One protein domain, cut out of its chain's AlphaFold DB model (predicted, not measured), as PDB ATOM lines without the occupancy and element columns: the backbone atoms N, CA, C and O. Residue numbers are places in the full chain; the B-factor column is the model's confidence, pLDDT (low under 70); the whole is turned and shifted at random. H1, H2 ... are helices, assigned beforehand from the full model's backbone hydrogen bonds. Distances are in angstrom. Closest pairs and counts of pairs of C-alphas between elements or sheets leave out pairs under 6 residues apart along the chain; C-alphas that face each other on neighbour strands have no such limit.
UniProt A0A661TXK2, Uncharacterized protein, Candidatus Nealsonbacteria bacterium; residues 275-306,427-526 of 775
ATOM      1  N   THR A 275     -39.450  60.455 -45.171       85.81
ATOM      2  CA  THR A 275     -38.325  60.470 -44.222       85.81
ATOM      3  C   THR A 275     -38.703  59.895 -42.855       85.81
ATOM      4  O   THR A 275     -37.965  59.072 -42.317       85.81
ATOM      5  N   ASP A 276     -39.869  60.256 -42.311       88.19
ATOM      6  CA  ASP A 276     -40.349  59.692 -41.043       88.19
ATOM      7  C   ASP A 276     -40.638  58.202 -41.202       88.19
ATOM      8  O   ASP A 276     -40.346  57.409 -40.305       88.19
ATOM      9  N   LYS A 277     -41.144  57.801 -42.377       89.06
ATOM     10  CA  LYS A 277     -41.388  56.393 -42.678       89.06
ATOM     11  C   LYS A 277     -40.100  55.579 -42.762       89.06
ATOM     12  O   LYS A 277     -40.067  54.460 -42.256       89.06
ATOM     13  N   VAL A 278     -39.040  56.142 -43.348       90.31
ATOM     14  CA  VAL A 278     -37.693  55.549 -43.330       90.31
ATOM     15  C   VAL A 278     -37.221  55.371 -41.891       90.31
ATOM     16  O   VAL A 278     -36.883  54.254 -41.517       90.31
ATOM     17  N   ASN A 279     -37.284  56.420 -41.066       90.94
ATOM     18  CA  ASN A 279     -36.854  56.353 -39.666       90.94
ATOM     19  C   ASN A 279     -37.647  55.304 -38.867       90.94
ATOM     20  O   ASN A 279     -37.058  54.510 -38.135       90.94
ATOM     21  N   GLN A 280     -38.971  55.250 -39.051       92.38
ATOM     22  CA  GLN A 280     -39.831  54.250 -38.417       92.38
ATOM     23  C   GLN A 280     -39.409  52.824 -38.801       92.38
ATOM     24  O   GLN A 280     -39.193  51.993 -37.922       92.38
ATOM     25  N   LEU A 281     -39.281  52.541 -40.102       93.44
ATOM     26  CA  LEU A 281     -38.924  51.208 -40.596       93.44
ATOM     27  C   LEU A 281     -37.491  50.820 -40.211       93.44
ATOM     28  O   LEU A 281     -37.239  49.654 -39.918       93.44
ATOM     29  N   SER A 282     -36.558  51.777 -40.183       93.31
ATOM     30  CA  SER A 282     -35.183  51.558 -39.728       93.31
ATOM     31  C   SER A 282     -35.131  51.159 -38.256       93.31
ATOM     32  O   SER A 282     -34.461  50.182 -37.930       93.31
ATOM     33  N   ASN A 283     -35.879  51.845 -37.387       93.56
ATOM     34  CA  ASN A 283     -35.972  51.486 -35.970       93.56
ATOM     35  C   ASN A 283     -36.609  50.098 -35.786       93.56
ATOM     36  O   ASN A 283     -36.073  49.264 -35.060       93.56
ATOM     37  N   GLN A 284     -37.708  49.812 -36.495       95.12
ATOM     38  CA  GLN A 284     -38.359  48.497 -36.448       95.12
ATOM     39  C   GLN A 284     -37.421  47.376 -36.914       95.12
ATOM     40  O   GLN A 284     -37.308  46.352 -36.244       95.12
ATOM     41  N   LYS A 285     -36.687  47.586 -38.016       95.56
ATOM     42  CA  LYS A 285     -35.680  46.637 -38.505       95.56
ATOM     43  C   LYS A 285     -34.577  46.395 -37.476       95.56
ATOM     44  O   LYS A 285     -34.269  45.240 -37.214       95.56
ATOM     45  N   GLN A 286     -34.023  47.448 -36.871       95.81
ATOM     46  CA  GLN A 286     -32.998  47.305 -35.830       95.81
ATOM     47  C   GLN A 286     -33.492  46.460 -34.650       95.81
ATOM     48  O   GLN A 286     -32.738  45.649 -34.119       95.81
ATOM     49  N   HIS A 287     -34.755  46.618 -34.249       94.94
ATOM     50  CA  HIS A 287     -35.340  45.804 -33.187       94.94
ATOM     51  C   HIS A 287     -35.577  44.347 -33.604       94.94
ATOM     52  O   HIS A 287     -35.306  43.462 -32.795       94.94
ATOM     53  N   ILE A 288     -36.019  44.077 -34.840       95.25
ATOM     54  CA  ILE A 288     -36.111  42.698 -35.353       95.25
ATOM     55  C   ILE A 288     -34.727  42.047 -35.396       95.25
ATOM     56  O   ILE A 288     -34.567  40.944 -34.881       95.25
ATOM     57  N   ASP A 289     -33.733  42.726 -35.971       94.69
ATOM     58  CA  ASP A 289     -32.370  42.200 -36.087       94.69
ATOM     59  C   ASP A 289     -31.783  41.915 -34.697       94.69
ATOM     60  O   ASP A 289     -31.215  40.850 -34.481       94.69
ATOM     61  N   PHE A 290     -32.024  42.799 -33.721       94.81
ATOM     62  CA  PHE A 290     -31.657  42.556 -32.326       94.81
ATOM     63  C   PHE A 290     -32.313  41.290 -31.757       94.81
ATOM     64  O   PHE A 290     -31.629  40.494 -31.125       94.81
ATOM     65  N   ILE A 291     -33.622  41.086 -31.965       94.25
ATOM     66  CA  ILE A 291     -34.314  39.877 -31.484       94.25
ATOM     67  C   ILE A 291     -33.717  38.628 -32.139       94.25
ATOM     68  O   ILE A 291     -33.511  37.629 -31.451       94.25
ATOM     69  N   ILE A 292     -33.420  38.672 -33.440       93.69
ATOM     70  CA  ILE A 292     -32.797  37.559 -34.168       93.69
ATOM     71  C   ILE A 292     -31.411  37.258 -33.588       93.69
ATOM     72  O   ILE A 292     -31.158  36.122 -33.189       93.69
ATOM     73  N   ASP A 293     -30.540  38.263 -33.486       93.56
ATOM     74  CA  ASP A 293     -29.165  38.114 -32.999       93.56
ATOM     75  C   ASP A 293     -29.122  37.624 -31.548       93.56
ATOM     76  O   ASP A 293     -28.367  36.702 -31.221       93.56
ATOM     77  N   GLU A 294     -29.974  38.183 -30.687       93.69
ATOM     78  CA  GLU A 294     -30.088  37.768 -29.290       93.69
ATOM     79  C   GLU A 294     -30.601  36.329 -29.186       93.69
ATOM     80  O   GLU A 294     -30.053  35.522 -28.439       93.69
ATOM     81  N   THR A 295     -31.581  35.947 -30.010       92.81
ATOM     82  CA  THR A 295     -32.090  34.569 -30.033       92.81
ATOM     83  C   THR A 295     -31.019  33.591 -30.513       92.81
ATOM     84  O   THR A 295     -30.811  32.557 -29.879       92.81
ATOM     85  N   ILE A 296     -30.281  33.924 -31.580       92.25
ATOM     86  CA  ILE A 296     -29.145  33.123 -32.067       92.25
ATOM     87  C   ILE A 296     -28.124  32.917 -30.942       92.25
ATOM     88  O   ILE A 296     -27.634  31.803 -30.732       92.25
ATOM     89  N   LYS A 297     -27.792  33.992 -30.222       92.94
ATOM     90  CA  LYS A 297     -26.840  33.978 -29.112       92.94
ATOM     91  C   LYS A 297     -27.332  33.099 -27.959       92.94
ATOM     92  O   LYS A 297     -26.611  32.182 -27.556       92.94
ATOM     93  N   CYS A 298     -28.565  33.304 -27.492       92.75
ATOM     94  CA  CYS A 298     -29.160  32.514 -26.418       92.75
ATOM     95  C   CYS A 298     -29.246  31.029 -26.789       92.75
ATOM     96  O   CYS A 298     -28.836  30.191 -25.991       92.75
ATOM     97  N   PHE A 299     -29.702  30.677 -27.995       92.69
ATOM     98  CA  PHE A 299     -29.785  29.278 -28.427       92.69
ATOM     99  C   PHE A 299     -28.413  28.591 -28.457       92.69
ATOM    100  O   PHE A 299     -28.297  27.445 -28.027       92.69
ATOM    101  N   LYS A 300     -27.356  29.283 -28.909       90.56
ATOM    102  CA  LYS A 300     -25.985  28.741 -28.893       90.56
ATOM    103  C   LYS A 300     -25.492  28.487 -27.467       90.56
ATOM    104  O   LYS A 300     -25.018  27.386 -27.177       90.56
ATOM    105  N   GLN A 301     -25.644  29.469 -26.576       92.25
ATOM    106  CA  GLN A 301     -25.250  29.353 -25.166       92.25
ATOM    107  C   GLN A 301     -26.081  28.306 -24.404       92.25
ATOM    108  O   GLN A 301     -25.567  27.650 -23.503       92.25
ATOM    109  N   ASN A 302     -27.342  28.098 -24.786       92.19
ATOM    110  CA  ASN A 302     -28.259  27.157 -24.137       92.19
ATOM    111  C   ASN A 302     -28.363  25.807 -24.877       92.19
ATOM    112  O   ASN A 302     -29.284  25.028 -24.617       92.19
ATOM    113  N   SER A 303     -27.449  25.525 -25.812       91.62
ATOM    114  CA  SER A 303     -27.412  24.273 -26.577       91.62
ATOM    115  C   SER A 303     -26.971  23.084 -25.727       91.62
ATOM    116  O   SER A 303     -26.195  23.234 -24.781       91.62
ATOM    117  N   ASP A 304     -27.414  21.878 -26.096       91.50
ATOM    118  CA  ASP A 304     -27.016  20.650 -25.394       91.50
ATOM    119  C   ASP A 304     -25.492  20.452 -25.414       91.50
ATOM    120  O   ASP A 304     -24.911  20.032 -24.418       91.50
ATOM    121  N   GLN A 305     -24.824  20.830 -26.509       90.31
ATOM    122  CA  GLN A 305     -23.362  20.772 -26.626       90.31
ATOM    123  C   GLN A 305     -22.661  21.718 -25.640       90.31
ATOM    124  O   GLN A 305     -21.691  21.325 -24.980       90.31
ATOM    125  N   ASN A 306     -23.150  22.958 -25.505       91.81
ATOM    126  CA  ASN A 306     -22.581  23.903 -24.548       91.81
ATOM    127  C   ASN A 306     -22.849  23.456 -23.105       91.81
ATOM    128  O   ASN A 306     -21.943  23.453 -22.272       91.81
ATOM    129  N   SER A 427     -39.453  42.581 -20.885       90.94
ATOM    130  CA  SER A 427     -38.394  43.110 -21.755       90.94
ATOM    131  C   SER A 427     -38.567  42.635 -23.197       90.94
ATOM    132  O   SER A 427     -38.445  43.429 -24.128       90.94
ATOM    133  N   LEU A 428     -38.910  41.359 -23.381       92.06
ATOM    134  CA  LEU A 428     -39.176  40.754 -24.681       92.06
ATOM    135  C   LEU A 428     -40.380  41.410 -25.366       92.06
ATOM    136  O   LEU A 428     -40.258  41.848 -26.507       92.06
ATOM    137  N   LYS A 429     -41.499  41.582 -24.651       92.19
ATOM    138  CA  LYS A 429     -42.690  42.269 -25.170       92.19
ATOM    139  C   LYS A 429     -42.372  43.683 -25.652       92.19
ATOM    140  O   LYS A 429     -42.724  44.041 -26.769       92.19
ATOM    141  N   THR A 430     -41.624  44.448 -24.858       93.25
ATOM    142  CA  THR A 430     -41.202  45.808 -25.233       93.25
ATOM    143  C   THR A 430     -40.400  45.816 -26.541       93.25
ATOM    144  O   THR A 430     -40.585  46.693 -27.384       93.25
ATOM    145  N   LYS A 431     -39.514  44.830 -26.742       92.69
ATOM    146  CA  LYS A 431     -38.720  44.695 -27.975       92.69
ATOM    147  C   LYS A 431     -39.574  44.259 -29.169       92.69
ATOM    148  O   LYS A 431     -39.384  44.800 -30.253       92.69
ATOM    149  N   ILE A 432     -40.513  43.333 -28.970       93.12
ATOM    150  CA  ILE A 432     -41.462  42.860 -29.993       93.12
ATOM    151  C   ILE A 432     -42.358  44.009 -30.481       93.12
ATOM    152  O   ILE A 432     -42.509  44.207 -31.688       93.12
ATOM    153  N   ASP A 433     -42.888  44.811 -29.556       92.19
ATOM    154  CA  ASP A 433     -43.721  45.973 -29.881       92.19
ATOM    155  C   ASP A 433     -42.916  47.012 -30.679       92.19
ATOM    156  O   ASP A 433     -43.365  47.504 -31.719       92.19
ATOM    157  N   ALA A 434     -41.681  47.296 -30.250       92.25
ATOM    158  CA  ALA A 434     -40.780  48.212 -30.950       92.25
ATOM    159  C   ALA A 434     -40.343  47.689 -32.335       92.25
ATOM    160  O   ALA A 434     -40.110  48.479 -33.253       92.25
ATOM    161  N   ALA A 435     -40.282  46.367 -32.508       93.06
ATOM    162  CA  ALA A 435     -40.034  45.692 -33.779       93.06
ATOM    163  C   ALA A 435     -41.225  45.758 -34.752       93.06
ATOM    164  O   ALA A 435     -41.064  45.480 -35.941       93.06
ATOM    165  N   GLY A 436     -42.416  46.155 -34.288       91.19
ATOM    166  CA  GLY A 436     -43.618  46.209 -35.120       91.19
ATOM    167  C   GLY A 436     -44.168  44.829 -35.489       91.19
ATOM    168  O   GLY A 436     -44.823  44.687 -36.525       91.19
ATOM    169  N   ILE A 437     -43.899  43.808 -34.673       91.81
ATOM    170  CA  ILE A 437     -44.455  42.463 -34.839       91.81
ATOM    171  C   ILE A 437     -45.860  42.467 -34.227       91.81
ATOM    172  O   ILE A 437     -46.012  42.573 -33.017       91.81
ATOM    173  N   SER A 438     -46.896  42.371 -35.063       89.25
ATOM    174  CA  SER A 438     -48.300  42.447 -34.622       89.25
ATOM    175  C   SER A 438     -49.054  41.116 -34.695       89.25
ATOM    176  O   SER A 438     -50.224  41.049 -34.324       89.25
ATOM    177  N   GLN A 439     -48.434  40.069 -35.241       90.94
ATOM    178  CA  GLN A 439     -49.065  38.762 -35.410       90.94
ATOM    179  C   GLN A 439     -49.069  38.016 -34.076       90.94
ATOM    180  O   GLN A 439     -48.015  37.601 -33.605       90.94
ATOM    181  N   ILE A 440     -50.254  37.838 -33.488       90.62
ATOM    182  CA  ILE A 440     -50.431  37.240 -32.154       90.62
ATOM    183  C   ILE A 440     -49.766  35.860 -32.066       90.62
ATOM    184  O   ILE A 440     -49.047  35.596 -31.107       90.62
ATOM    185  N   ASP A 441     -49.925  35.028 -33.098       92.56
ATOM    186  CA  ASP A 441     -49.346  33.680 -33.136       92.56
ATOM    187  C   ASP A 441     -47.810  33.706 -33.087       92.56
ATOM    188  O   ASP A 441     -47.197  32.890 -32.405       92.56
ATOM    189  N   ILE A 442     -47.182  34.674 -33.762       92.12
ATOM    190  CA  ILE A 442     -45.722  34.847 -33.757       92.12
ATOM    191  C   ILE A 442     -45.246  35.352 -32.401       92.12
ATOM    192  O   ILE A 442     -44.267  34.842 -31.869       92.12
ATOM    193  N   ILE A 443     -45.951  36.320 -31.813       92.94
ATOM    194  CA  ILE A 443     -45.625  36.844 -30.480       92.94
ATOM    195  C   ILE A 443     -45.648  35.711 -29.446       92.94
ATOM    196  O   ILE A 443     -44.727  35.611 -28.635       92.94
ATOM    197  N   GLN A 444     -46.659  34.839 -29.509       92.75
ATOM    198  CA  GLN A 444     -46.768  33.684 -28.619       92.75
ATOM    199  C   GLN A 444     -45.616  32.694 -28.829       92.75
ATOM    200  O   GLN A 444     -44.981  32.296 -27.860       92.75
ATOM    201  N   GLN A 445     -45.289  32.358 -30.082       93.44
ATOM    202  CA  GLN A 445     -44.169  31.461 -30.394       93.44
ATOM    203  C   GLN A 445     -42.820  31.993 -29.882       93.44
ATOM    204  O   GLN A 445     -41.992  31.214 -29.407       93.44
ATOM    205  N   ILE A 446     -42.601  33.312 -29.946       93.81
ATOM    206  CA  ILE A 446     -41.390  33.941 -29.408       93.81
ATOM    207  C   ILE A 446     -41.355  33.810 -27.879       93.81
ATOM    208  O   ILE A 446     -40.328  33.397 -27.337       93.81
ATOM    209  N   ASP A 447     -42.444  34.140 -27.169       93.19
ATOM    210  CA  ASP A 447     -42.465  34.015 -25.703       93.19
ATOM    211  C   ASP A 447     -42.270  32.553 -25.278       93.19
ATOM    212  O   ASP A 447     -41.395  32.288 -24.456       93.19
ATOM    213  N   ASP A 448     -42.959  31.599 -25.913       93.69
ATOM    214  CA  ASP A 448     -42.822  30.162 -25.636       93.69
ATOM    215  C   ASP A 448     -41.365  29.683 -25.795       93.69
ATOM    216  O   ASP A 448     -40.830  28.984 -24.928       93.69
ATOM    217  N   ALA A 449     -40.679  30.110 -26.863       94.06
ATOM    218  CA  ALA A 449     -39.271  29.785 -27.082       94.06
ATOM    219  C   ALA A 449     -38.366  30.355 -25.972       94.06
ATOM    220  O   ALA A 449     -37.481  29.655 -25.468       94.06
ATOM    221  N   TYR A 450     -38.602  31.597 -25.542       94.69
ATOM    222  CA  TYR A 450     -37.848  32.213 -24.446       94.69
ATOM    223  C   TYR A 450     -38.167  31.584 -23.081       94.69
ATOM    224  O   TYR A 450     -37.263  31.466 -22.252       94.69
ATOM    225  N   GLN A 451     -39.394  31.111 -22.840       94.12
ATOM    226  CA  GLN A 451     -39.726  30.342 -21.633       94.12
ATOM    227  C   GLN A 451     -38.978  29.007 -21.590       94.12
ATOM    228  O   GLN A 451     -38.456  28.622 -20.538       94.12
ATOM    229  N   ILE A 452     -38.861  28.317 -22.731       94.12
ATOM    230  CA  ILE A 452     -38.069  27.084 -22.837       94.12
ATOM    231  C   ILE A 452     -36.600  27.362 -22.510       94.12
ATOM    232  O   ILE A 452     -36.007  26.634 -21.712       94.12
ATOM    233  N   LEU A 453     -36.020  28.436 -23.058       93.62
ATOM    234  CA  LEU A 453     -34.646  28.835 -22.745       93.62
ATOM    235  C   LEU A 453     -34.464  29.094 -21.241       93.62
ATOM    236  O   LEU A 453     -33.531  28.556 -20.644       93.62
ATOM    237  N   ARG A 454     -35.363  29.866 -20.608       93.44
ATOM    238  CA  ARG A 454     -35.284  30.165 -19.162       93.44
ATOM    239  C   ARG A 454     -35.341  28.890 -18.333       93.44
ATOM    240  O   ARG A 454     -34.480  28.664 -17.488       93.44
ATOM    241  N   THR A 455     -36.292  28.014 -18.646       92.88
ATOM    242  CA  THR A 455     -36.453  26.741 -17.937       92.88
ATOM    243  C   THR A 455     -35.218  25.853 -18.102       92.88
ATOM    244  O   THR A 455     -34.760  25.235 -17.143       92.88
ATOM    245  N   ARG A 456     -34.616  25.818 -19.298       93.31
ATOM    246  CA  ARG A 456     -33.364  25.090 -19.542       93.31
ATOM    247  C   ARG A 456     -32.197  25.653 -18.728       93.31
ATOM    248  O   ARG A 456     -31.431  24.864 -18.174       93.31
ATOM    249  N   LYS A 457     -32.051  26.981 -18.624       91.56
ATOM    250  CA  LYS A 457     -31.032  27.625 -17.768       91.56
ATOM    251  C   LYS A 457     -31.237  27.287 -16.286       91.56
ATOM    252  O   LYS A 457     -30.275  26.936 -15.603       91.56
ATOM    253  N   ASP A 458     -32.480  27.280 -15.812       91.44
ATOM    254  CA  ASP A 458     -32.807  26.899 -14.431       91.44
ATOM    255  C   ASP A 458     -32.489  25.427 -14.124       91.44
ATOM    256  O   ASP A 458     -32.043  25.095 -13.019       91.44
ATOM    257  N   LEU A 459     -32.691  24.530 -15.095       92.88
ATOM    258  CA  LEU A 459     -32.314  23.120 -14.969       92.88
ATOM    259  C   LEU A 459     -30.790  22.939 -14.932       92.88
ATOM    260  O   LEU A 459     -30.301  22.152 -14.120       92.88
ATOM    261  N   LEU A 460     -30.026  23.703 -15.724       91.56
ATOM    262  CA  LEU A 460     -28.556  23.648 -15.736       91.56
ATOM    263  C   LEU A 460     -27.944  23.900 -14.351       91.56
ATOM    264  O   LEU A 460     -26.991  23.221 -13.965       91.56
ATOM    265  N   LEU A 461     -28.512  24.831 -13.577       87.38
ATOM    266  CA  LEU A 461     -28.058  25.128 -12.214       87.38
ATOM    267  C   LEU A 461     -28.060  23.877 -11.316       87.38
ATOM    268  O   LEU A 461     -27.170  23.700 -10.477       87.38
ATOM    269  N   LYS A 462     -29.045  22.993 -11.508       89.69
ATOM    270  CA  LYS A 462     -29.294  21.813 -10.667       89.69
ATOM    271  C   LYS A 462     -28.750  20.513 -11.264       89.69
ATOM    272  O   LYS A 462     -28.528  19.573 -10.511       89.69
ATOM    273  N   ALA A 463     -28.513  20.471 -12.571       91.56
ATOM    274  CA  ALA A 463     -28.084  19.282 -13.300       91.56
ATOM    275  C   ALA A 463     -26.656  18.837 -12.950       91.56
ATOM    276  O   ALA A 463     -25.758  19.665 -12.770       91.56
ATOM    277  N   ASP A 464     -26.430  17.526 -12.916       87.12
ATOM    278  CA  ASP A 464     -25.100  16.913 -12.837       87.12
ATOM    279  C   ASP A 464     -24.673  16.319 -14.186       87.12
ATOM    280  O   ASP A 464     -23.474  16.217 -14.470       87.12
ATOM    281  N   LYS A 465     -25.639  15.943 -15.033       89.75
ATOM    282  CA  LYS A 465     -25.421  15.428 -16.388       89.75
ATOM    283  C   LYS A 465     -26.437  16.004 -17.372       89.75
ATOM    284  O   LYS A 465     -27.445  16.581 -16.978       89.75
ATOM    285  N   ILE A 466     -26.155  15.873 -18.668       89.94
ATOM    286  CA  ILE A 466     -27.004  16.461 -19.712       89.94
ATOM    287  C   ILE A 466     -28.400  15.828 -19.736       89.94
ATOM    288  O   ILE A 466     -29.368  16.507 -20.051       89.94
ATOM    289  N   GLU A 467     -28.519  14.566 -19.320       90.00
ATOM    290  CA  GLU A 467     -29.794  13.855 -19.224       90.00
ATOM    291  C   GLU A 467     -30.746  14.462 -18.175       90.00
ATOM    292  O   GLU A 467     -31.952  14.229 -18.245       90.00
ATOM    293  N   ASP A 468     -30.234  15.275 -17.240       89.88
ATOM    294  CA  ASP A 468     -31.051  16.010 -16.268       89.88
ATOM    295  C   ASP A 468     -31.752  17.230 -16.907       89.88
ATOM    296  O   ASP A 468     -32.700  17.782 -16.342       89.88
ATOM    297  N   ILE A 469     -31.314  17.656 -18.101       91.50
ATOM    298  CA  ILE A 469     -31.948  18.716 -18.892       91.50
ATOM    299  C   ILE A 469     -33.036  18.089 -19.766       91.50
ATOM    300  O   ILE A 469     -32.851  17.806 -20.946       91.50
ATOM    301  N   THR A 470     -34.201  17.856 -19.171       90.00
ATOM    302  CA  THR A 470     -35.292  17.082 -19.791       90.00
ATOM    303  C   THR A 470     -36.060  17.814 -20.896       90.00
ATOM    304  O   THR A 470     -36.824  17.188 -21.628       90.00
ATOM    305  N   ILE A 471     -35.885  19.131 -21.025       91.81
ATOM    306  CA  ILE A 471     -36.618  19.967 -21.981       91.81
ATOM    307  C   ILE A 471     -35.697  20.284 -23.161       91.81
ATOM    308  O   ILE A 471     -34.728  21.009 -22.945       91.81
ATOM    309  N   PRO A 472     -35.963  19.801 -24.388       90.69
ATOM    310  CA  PRO A 472     -35.135  20.107 -25.554       90.69
ATOM    311  C   PRO A 472     -35.306  21.564 -26.005       90.69
ATOM    312  O   PRO A 472     -36.281  22.230 -25.656       90.69
ATOM    313  N   LEU A 473     -34.365  22.062 -26.811       90.44
ATOM    314  CA  LEU A 473     -34.569  23.327 -27.521       90.44
ATOM    315  C   LEU A 473     -35.739  23.214 -28.519       90.44
ATOM    316  O   LEU A 473     -35.984  22.123 -29.046       90.44
ATOM    317  N   PRO A 474     -36.434  24.326 -28.824       91.25
ATOM    318  CA  PRO A 474     -37.455  24.358 -29.867       91.25
ATOM    319  C   PRO A 474     -36.909  23.833 -31.201       91.25
ATOM    320  O   PRO A 474     -35.919  24.346 -31.730       91.25
ATOM    321  N   LYS A 475     -37.535  22.772 -31.727       88.44
ATOM    322  CA  LYS A 475     -37.034  22.014 -32.887       88.44
ATOM    323  C   LYS A 475     -36.942  22.883 -34.145       88.44
ATOM    324  O   LYS A 475     -35.933  22.835 -34.841       88.44
ATOM    325  N   THR A 476     -37.980  23.664 -34.427       89.00
ATOM    326  CA  THR A 476     -38.087  24.522 -35.618       89.00
ATOM    327  C   THR A 476     -37.000  25.593 -35.649       89.00
ATOM    328  O   THR A 476     -36.313  25.743 -36.657       89.00
ATOM    329  N   GLU A 477     -36.760  26.270 -34.527       91.38
ATOM    330  CA  GLU A 477     -35.749  27.327 -34.410       91.38
ATOM    331  C   GLU A 477     -34.332  26.743 -34.411       91.38
ATOM    332  O   GLU A 477     -33.431  27.307 -35.029       91.38
ATOM    333  N   ALA A 478     -34.123  25.583 -33.778       87.25
ATOM    334  CA  ALA A 478     -32.844  24.878 -33.830       87.25
ATOM    335  C   ALA A 478     -32.484  24.466 -35.270       87.25
ATOM    336  O   ALA A 478     -31.359  24.696 -35.713       87.25
ATOM    337  N   LEU A 479     -33.449  23.932 -36.029       87.81
ATOM    338  CA  LEU A 479     -33.266  23.602 -37.446       87.81
ATOM    339  C   LEU A 479     -32.997  24.845 -38.303       87.81
ATOM    340  O   LEU A 479     -32.142  24.796 -39.190       87.81
ATOM    341  N   TRP A 480     -33.680  25.961 -38.027       90.38
ATOM    342  CA  TRP A 480     -33.411  27.239 -38.690       90.38
ATOM    343  C   TRP A 480     -31.981  27.726 -38.422       90.38
ATOM    344  O   TRP A 480     -31.284  28.145 -39.339       90.38
ATOM    345  N   LEU A 481     -31.486  27.621 -37.186       86.69
ATOM    346  CA  LEU A 481     -30.111  28.007 -36.849       86.69
ATOM    347  C   LEU A 481     -29.069  27.126 -37.542       86.69
ATOM    348  O   LEU A 481     -28.050  27.626 -38.023       86.69
ATOM    349  N   GLU A 482     -29.316  25.818 -37.609       83.69
ATOM    350  CA  GLU A 482     -28.442  24.896 -38.330       83.69
ATOM    351  C   GLU A 482     -28.382  25.216 -39.827       83.69
ATOM    352  O   GLU A 482     -27.299  25.151 -40.422       83.69
ATOM    353  N   SER A 483     -29.514  25.592 -40.432       83.19
ATOM    354  CA  SER A 483     -29.576  25.927 -41.856       83.19
ATOM    355  C   SER A 483     -28.753  27.171 -42.201       83.19
ATOM    356  O   SER A 483     -28.144  27.197 -43.266       83.19
ATOM    357  N   GLN A 484     -28.594  28.129 -41.279       81.56
ATOM    358  CA  GLN A 484     -27.723  29.299 -41.490       81.56
ATOM    359  C   GLN A 484     -26.232  28.942 -41.634       81.56
ATOM    360  O   GLN A 484     -25.438  29.750 -42.115       81.56
ATOM    361  N   THR A 485     -25.823  27.738 -41.217       72.06
ATOM    362  CA  THR A 485     -24.419  27.289 -41.252       72.06
ATOM    363  C   THR A 485     -24.127  26.224 -42.313       72.06
ATOM    364  O   THR A 485     -22.965  26.005 -42.660       72.06
ATOM    365  N   LYS A 486     -25.160  25.568 -42.859       66.75
ATOM    366  CA  LYS A 486     -25.048  24.492 -43.859       66.75
ATOM    367  C   LYS A 486     -25.456  25.013 -45.246       66.75
ATOM    368  O   LYS A 486     -26.361  25.825 -45.370       66.75
ATOM    369  N   LYS A 487     -24.806  24.542 -46.321       58.44
ATOM    370  CA  LYS A 487     -25.235  24.872 -47.698       58.44
ATOM    371  C   LYS A 487     -26.631  24.291 -47.963       58.44
ATOM    372  O   LYS A 487     -26.842  23.108 -47.726       58.44
ATOM    373  N   HIS A 488     -27.537  25.111 -48.498       56.84
ATOM    374  CA  HIS A 488     -28.954  24.789 -48.738       56.84
ATOM    375  C   HIS A 488     -29.200  23.529 -49.596       56.84
ATOM    376  O   HIS A 488     -30.235  22.886 -49.440       56.84
ATOM    377  N   ASP A 489     -28.253  23.150 -50.461       56.31
ATOM    378  CA  ASP A 489     -28.401  22.056 -51.439       56.31
ATOM    379  C   ASP A 489     -28.469  20.641 -50.823       56.31
ATOM    380  O   ASP A 489     -28.687  19.668 -51.543       56.31
ATOM    381  N   SER A 490     -28.270  20.493 -49.508       59.31
ATOM    382  CA  SER A 490     -28.258  19.199 -48.805       59.31
ATOM    383  C   SER A 490     -29.488  18.930 -47.923       59.31
ATOM    384  O   SER A 490     -29.486  17.962 -47.160       59.31
ATOM    385  N   LEU A 491     -30.530  19.766 -48.002       72.31
ATOM    386  CA  LEU A 491     -31.741  19.668 -47.177       72.31
ATOM    387  C   LEU A 491     -32.928  19.100 -47.975       72.31
ATOM    388  O   LEU A 491     -33.198  19.529 -49.094       72.31
ATOM    389  N   ASN A 492     -33.678  18.167 -47.381       79.75
ATOM    390  CA  ASN A 492     -34.890  17.603 -47.991       79.75
ATOM    391  C   ASN A 492     -36.114  18.526 -47.796       79.75
ATOM    392  O   ASN A 492     -36.181  19.274 -46.820       79.75
ATOM    393  N   GLU A 493     -37.127  18.407 -48.665       79.06
ATOM    394  CA  GLU A 493     -38.338  19.261 -48.673       79.06
ATOM    395  C   GLU A 493     -39.072  19.345 -47.323       79.06
ATOM    396  O   GLU A 493     -39.523  20.422 -46.939       79.06
ATOM    397  N   ALA A 494     -39.149  18.244 -46.568       78.62
ATOM    398  CA  ALA A 494     -39.791  18.231 -45.250       78.62
ATOM    399  C   ALA A 494     -39.069  19.131 -44.227       78.62
ATOM    400  O   ALA A 494     -39.713  19.807 -43.431       78.62
ATOM    401  N   ILE A 495     -37.733  19.189 -44.280       80.19
ATOM    402  CA  ILE A 495     -36.931  20.047 -43.395       80.19
ATOM    403  C   ILE A 495     -37.104  21.514 -43.800       80.19
ATOM    404  O   ILE A 495     -37.219  22.382 -42.942       80.19
ATOM    405  N   ILE A 496     -37.187  21.793 -45.103       80.31
ATOM    406  CA  ILE A 496     -37.447  23.144 -45.617       80.31
ATOM    407  C   ILE A 496     -38.819  23.650 -45.148       80.31
ATOM    408  O   ILE A 496     -38.939  24.810 -44.765       80.31
ATOM    409  N   GLN A 497     -39.846  22.794 -45.128       83.25
ATOM    410  CA  GLN A 497     -41.158  23.163 -44.589       83.25
ATOM    411  C   GLN A 497     -41.108  23.489 -43.089       83.25
ATOM    412  O   GLN A 497     -41.685  24.494 -42.682       83.25
ATOM    413  N   GLU A 498     -40.390  22.698 -42.283       84.12
ATOM    414  CA  GLU A 498     -40.212  22.980 -40.849       84.12
ATOM    415  C   GLU A 498     -39.445  24.297 -40.617       84.12
ATOM    416  O   GLU A 498     -39.856  25.104 -39.783       84.12
ATOM    417  N   ILE A 499     -38.395  24.573 -41.401       84.25
ATOM    418  CA  ILE A 499     -37.643  25.841 -41.345       84.25
ATOM    419  C   ILE A 499     -38.547  27.025 -41.710       84.25
ATOM    420  O   ILE A 499     -38.573  28.019 -40.989       84.25
ATOM    421  N   ASN A 500     -39.327  26.909 -42.789       84.75
ATOM    422  CA  ASN A 500     -40.246  27.962 -43.235       84.75
ATOM    423  C   ASN A 500     -41.380  28.236 -42.235       84.75
ATOM    424  O   ASN A 500     -41.985  29.303 -42.280       84.75
ATOM    425  N   SER A 501     -41.688  27.272 -41.364       86.75
ATOM    426  CA  SER A 501     -42.671  27.430 -40.290       86.75
ATOM    427  C   SER A 501     -42.101  28.068 -39.023       86.75
ATOM    428  O   SER A 501     -42.874  28.451 -38.149       86.75
ATOM    429  N   SER A 502     -40.774  28.203 -38.915       91.88
ATOM    430  CA  SER A 502     -40.148  28.864 -37.773       91.88
ATOM    431  C   SER A 502     -40.474  30.352 -37.777       91.88
ATOM    432  O   SER A 502     -40.347  31.041 -38.794       91.88
ATOM    433  N   TRP A 503     -40.815  30.883 -36.605       93.62
ATOM    434  CA  TRP A 503     -41.022  32.316 -36.450       93.62
ATOM    435  C   TRP A 503     -39.759  33.125 -36.764       93.62
ATOM    436  O   TRP A 503     -39.890  34.256 -37.231       93.62
ATOM    437  N   LEU A 504     -38.556  32.555 -36.580       93.31
ATOM    438  CA  LEU A 504     -37.287  33.198 -36.946       93.31
ATOM    439  C   LEU A 504     -37.215  33.484 -38.448       93.31
ATOM    440  O   LEU A 504     -36.769  34.560 -38.841       93.31
ATOM    441  N   GLU A 505     -37.711  32.570 -39.284       92.62
ATOM    442  CA  GLU A 505     -37.785  32.777 -40.731       92.62
ATOM    443  C   GLU A 505     -38.823  33.841 -41.100       92.62
ATOM    444  O   GLU A 505     -38.596  34.689 -41.960       92.62
ATOM    445  N   ILE A 506     -39.958  33.863 -40.405       92.19
ATOM    446  CA  ILE A 506     -41.015  34.848 -40.656       92.19
ATOM    447  C   ILE A 506     -40.523  36.262 -40.317       92.19
ATOM    448  O   ILE A 506     -40.676  37.188 -41.123       92.19
ATOM    449  N   ILE A 507     -39.882  36.447 -39.159       93.81
ATOM    450  CA  ILE A 507     -39.351  37.761 -38.781       93.81
ATOM    451  C   ILE A 507     -38.100  38.137 -39.589       93.81
ATOM    452  O   ILE A 507     -37.902  39.323 -39.862       93.81
ATOM    453  N   SER A 508     -37.293  37.174 -40.060       92.38
ATOM    454  CA  SER A 508     -36.170  37.452 -40.972       92.38
ATOM    455  C   SER A 508     -36.678  37.979 -42.324       92.38
ATOM    456  O   SER A 508     -36.177  38.987 -42.841       92.38
ATOM    457  N   GLN A 509     -37.752  37.390 -42.858       92.44
ATOM    458  CA  GLN A 509     -38.435  37.869 -44.061       92.44
ATOM    459  C   GLN A 509     -39.061  39.253 -43.849       92.44
ATOM    460  O   GLN A 509     -38.999  40.109 -44.744       92.44
ATOM    461  N   GLN A 510     -39.615  39.517 -42.663       92.88
ATOM    462  CA  GLN A 510     -40.109  40.843 -42.290       92.88
ATOM    463  C   GLN A 510     -38.973  41.877 -42.239       92.88
ATOM    464  O   GLN A 510     -39.114  42.952 -42.825       92.88
ATOM    465  N   SER A 511     -37.818  41.540 -41.653       93.38
ATOM    466  CA  SER A 511     -36.617  42.394 -41.656       93.38
ATOM    467  C   SER A 511     -36.147  42.714 -43.081       93.38
ATOM    468  O   SER A 511     -35.921  43.881 -43.422       93.38
ATOM    469  N   SER A 512     -36.096  41.711 -43.967       92.88
ATOM    470  CA  SER A 512     -35.769  41.909 -45.389       92.88
ATOM    471  C   SER A 512     -36.789  42.808 -46.102       92.88
ATOM    472  O   SER A 512     -36.433  43.650 -46.931       92.88
ATOM    473  N   THR A 513     -38.073  42.675 -45.761       92.06
ATOM    474  CA  THR A 513     -39.150  43.517 -46.301       92.06
ATOM    475  C   THR A 513     -39.009  44.968 -45.843       92.06
ATOM    476  O   THR A 513     -39.136  45.882 -46.663       92.06
ATOM    477  N   TYR A 514     -38.682  45.203 -44.570       92.12
ATOM    478  CA  TYR A 514     -38.356  46.539 -44.075       92.12
ATOM    479  C   TYR A 514     -37.152  47.129 -44.800       92.12
ATOM    480  O   TYR A 514     -37.237  48.266 -45.255       92.12
ATOM    481  N   GLU A 515     -36.084  46.363 -45.023       92.38
ATOM    482  CA  GLU A 515     -34.915  46.839 -45.768       92.38
ATOM    483  C   GLU A 515     -35.260  47.258 -47.210       92.38
ATOM    484  O   GLU A 515     -34.832  48.317 -47.683       92.38
ATOM    485  N   LYS A 516     -36.075  46.459 -47.911       91.38
ATOM    486  CA  LYS A 516     -36.567  46.799 -49.257       91.38
ATOM    487  C   LYS A 516     -37.390  48.087 -49.235       91.38
ATOM    488  O   LYS A 516     -37.143  48.978 -50.048       91.38
ATOM    489  N   ASN A 517     -38.315  48.217 -48.286       89.12
ATOM    490  CA  ASN A 517     -39.164  49.398 -48.154       89.12
ATOM    491  C   ASN A 517     -38.365  50.651 -47.778       89.12
ATOM    492  O   ASN A 517     -38.599  51.702 -48.367       89.12
ATOM    493  N   ILE A 518     -37.378  50.545 -46.884       90.12
ATOM    494  CA  ILE A 518     -36.453  51.636 -46.540       90.12
ATOM    495  C   ILE A 518     -35.780  52.172 -47.808       90.12
ATOM    496  O   ILE A 518     -35.825  53.373 -48.061       90.12
ATOM    497  N   LYS A 519     -35.236  51.292 -48.662       90.31
ATOM    498  CA  LYS A 519     -34.608  51.692 -49.936       90.31
ATOM    499  C   LYS A 519     -35.586  52.397 -50.885       90.31
ATOM    500  O   LYS A 519     -35.171  53.274 -51.642       90.31
ATOM    501  N   ILE A 520     -36.864  52.011 -50.880       87.50
ATOM    502  CA  ILE A 520     -37.908  52.632 -51.709       87.50
ATOM    503  C   ILE A 520     -38.266  54.026 -51.174       87.50
ATOM    504  O   ILE A 520     -38.199  54.997 -51.928       87.50
ATOM    505  N   TYR A 521     -38.592  54.145 -49.885       86.62
ATOM    506  CA  TYR A 521     -38.996  55.417 -49.278       86.62
ATOM    507  C   TYR A 521     -37.843  56.430 -49.197       86.62
ATOM    508  O   TYR A 521     -38.077  57.622 -49.388       86.62
ATOM    509  N   ASP A 522     -36.596  55.983 -49.020       87.31
ATOM    510  CA  ASP A 522     -35.409  56.851 -49.068       87.31
ATOM    511  C   ASP A 522     -35.212  57.469 -50.465       87.31
ATOM    512  O   ASP A 522     -34.944  58.666 -50.602       87.31
ATOM    513  N   LYS A 523     -35.439  56.689 -51.534       84.56
ATOM    514  CA  LYS A 523     -35.447  57.214 -52.912       84.56
ATOM    515  C   LYS A 523     -36.568  58.227 -53.134       84.56
ATOM    516  O   LYS A 523     -36.353  59.216 -53.840       84.56
ATOM    517  N   ASP A 524     -37.743  57.985 -52.559       82.69
ATOM    518  CA  ASP A 524     -38.885  58.892 -52.678       82.69
ATOM    519  C   ASP A 524     -38.646  60.217 -51.941       82.69
ATOM    520  O   ASP A 524     -38.982  61.271 -52.488       82.69
ATOM    521  N   ALA A 525     -38.001  60.172 -50.768       80.50
ATOM    522  CA  ALA A 525     -37.612  61.348 -49.989       80.50
ATOM    523  C   ALA A 525     -36.587  62.228 -50.728       80.50
ATOM    524  O   ALA A 525     -36.737  63.447 -50.778       80.50
ATOM    525  N   LYS A 526     -35.558  61.619 -51.334       79.31
ATOM    526  CA  LYS A 526     -34.436  62.348 -51.953       79.31
ATOM    527  C   LYS A 526     -34.764  62.994 -53.299       79.31
ATOM    528  O   LYS A 526     -34.266  64.072 -53.595       79.31
TER     529      LYS A 526
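What this domain is: This is residues 275 to 306 and 427 to 526 of the 775 residues of an uncharacterized protein of Candidatus Nealsonbacteria bacterium (UniProt A0A661TXK2). What shape comes first? Two long helices, H1 and H6, lie side by side and run opposite ways, with short H2 packed on H1. Near where H6 begins, a third long helix, H3, slants away, and H4 and H5 make a corner. What is it built of? The printed part has 132 residues with six named helices, H1 to H6 in order, no named strand, class all helix. It is only just loose, close to compact, with a radius of gyration of the C-alphas of 17.1 A, and elongated, spanning 60 by 37 by 24 A.

How they stand to each other: What touches H1? H1, residues 275 to 301, touches H6, residues 503 to 526, at a shallow tilt of 26 degrees, opposite ways; their closest C-alphas, Val 278 and Ile 518, are 5.2 A apart. With residues 283 to 291 alone it touches H2, residues 427 to 435, the closest C-alphas being Gln 284 and Ala 435, 4.2 A. What else touches H6? H3, residues 440 to 462, only just touches it, with 3 pairs of C-alphas within 8 A, the closest Ile 442 and Trp 503, 6.0 A. H4, residues 475 to 483, touches residues 503 to 505 alone, the closest C-alphas being Glu 477 and Leu 504, 6.6 A; H4 also touches H5, residues 493 to 500, about perpendicular at 79 degrees, the closest C-alphas being Trp 480 and Ile 499, 5.2 A. The packing is mostly crossed, with 1 of 5 tilts shallow. How are the backbones? Every O i to N i+4 pair is within hydrogen-bond range in H1, H2, H4, H5 and H6; in H3, 18 of 19 are.

Where its parts are: How long are the helices? From first to last C-alpha H1 measures 38.8 A, H6 34.4 A and H3 33.9 A; H2, H4 and H5 have 9, 9 and 8 residues. Where are the anchors? C-alpha 275 is at (-38.325, 60.470, -44.222) and C-alpha 526 at (-34.436, 62.348, -51.953).

The domain as a whole: Where is the cut? Residues 307 to 426 are not printed, and C-alphas 306 and 427 are 25.0 A apart. Which link is long? H3 to H4, with 12 residues. Where is confidence low? Residues 486 to 490 are under pLDDT 70.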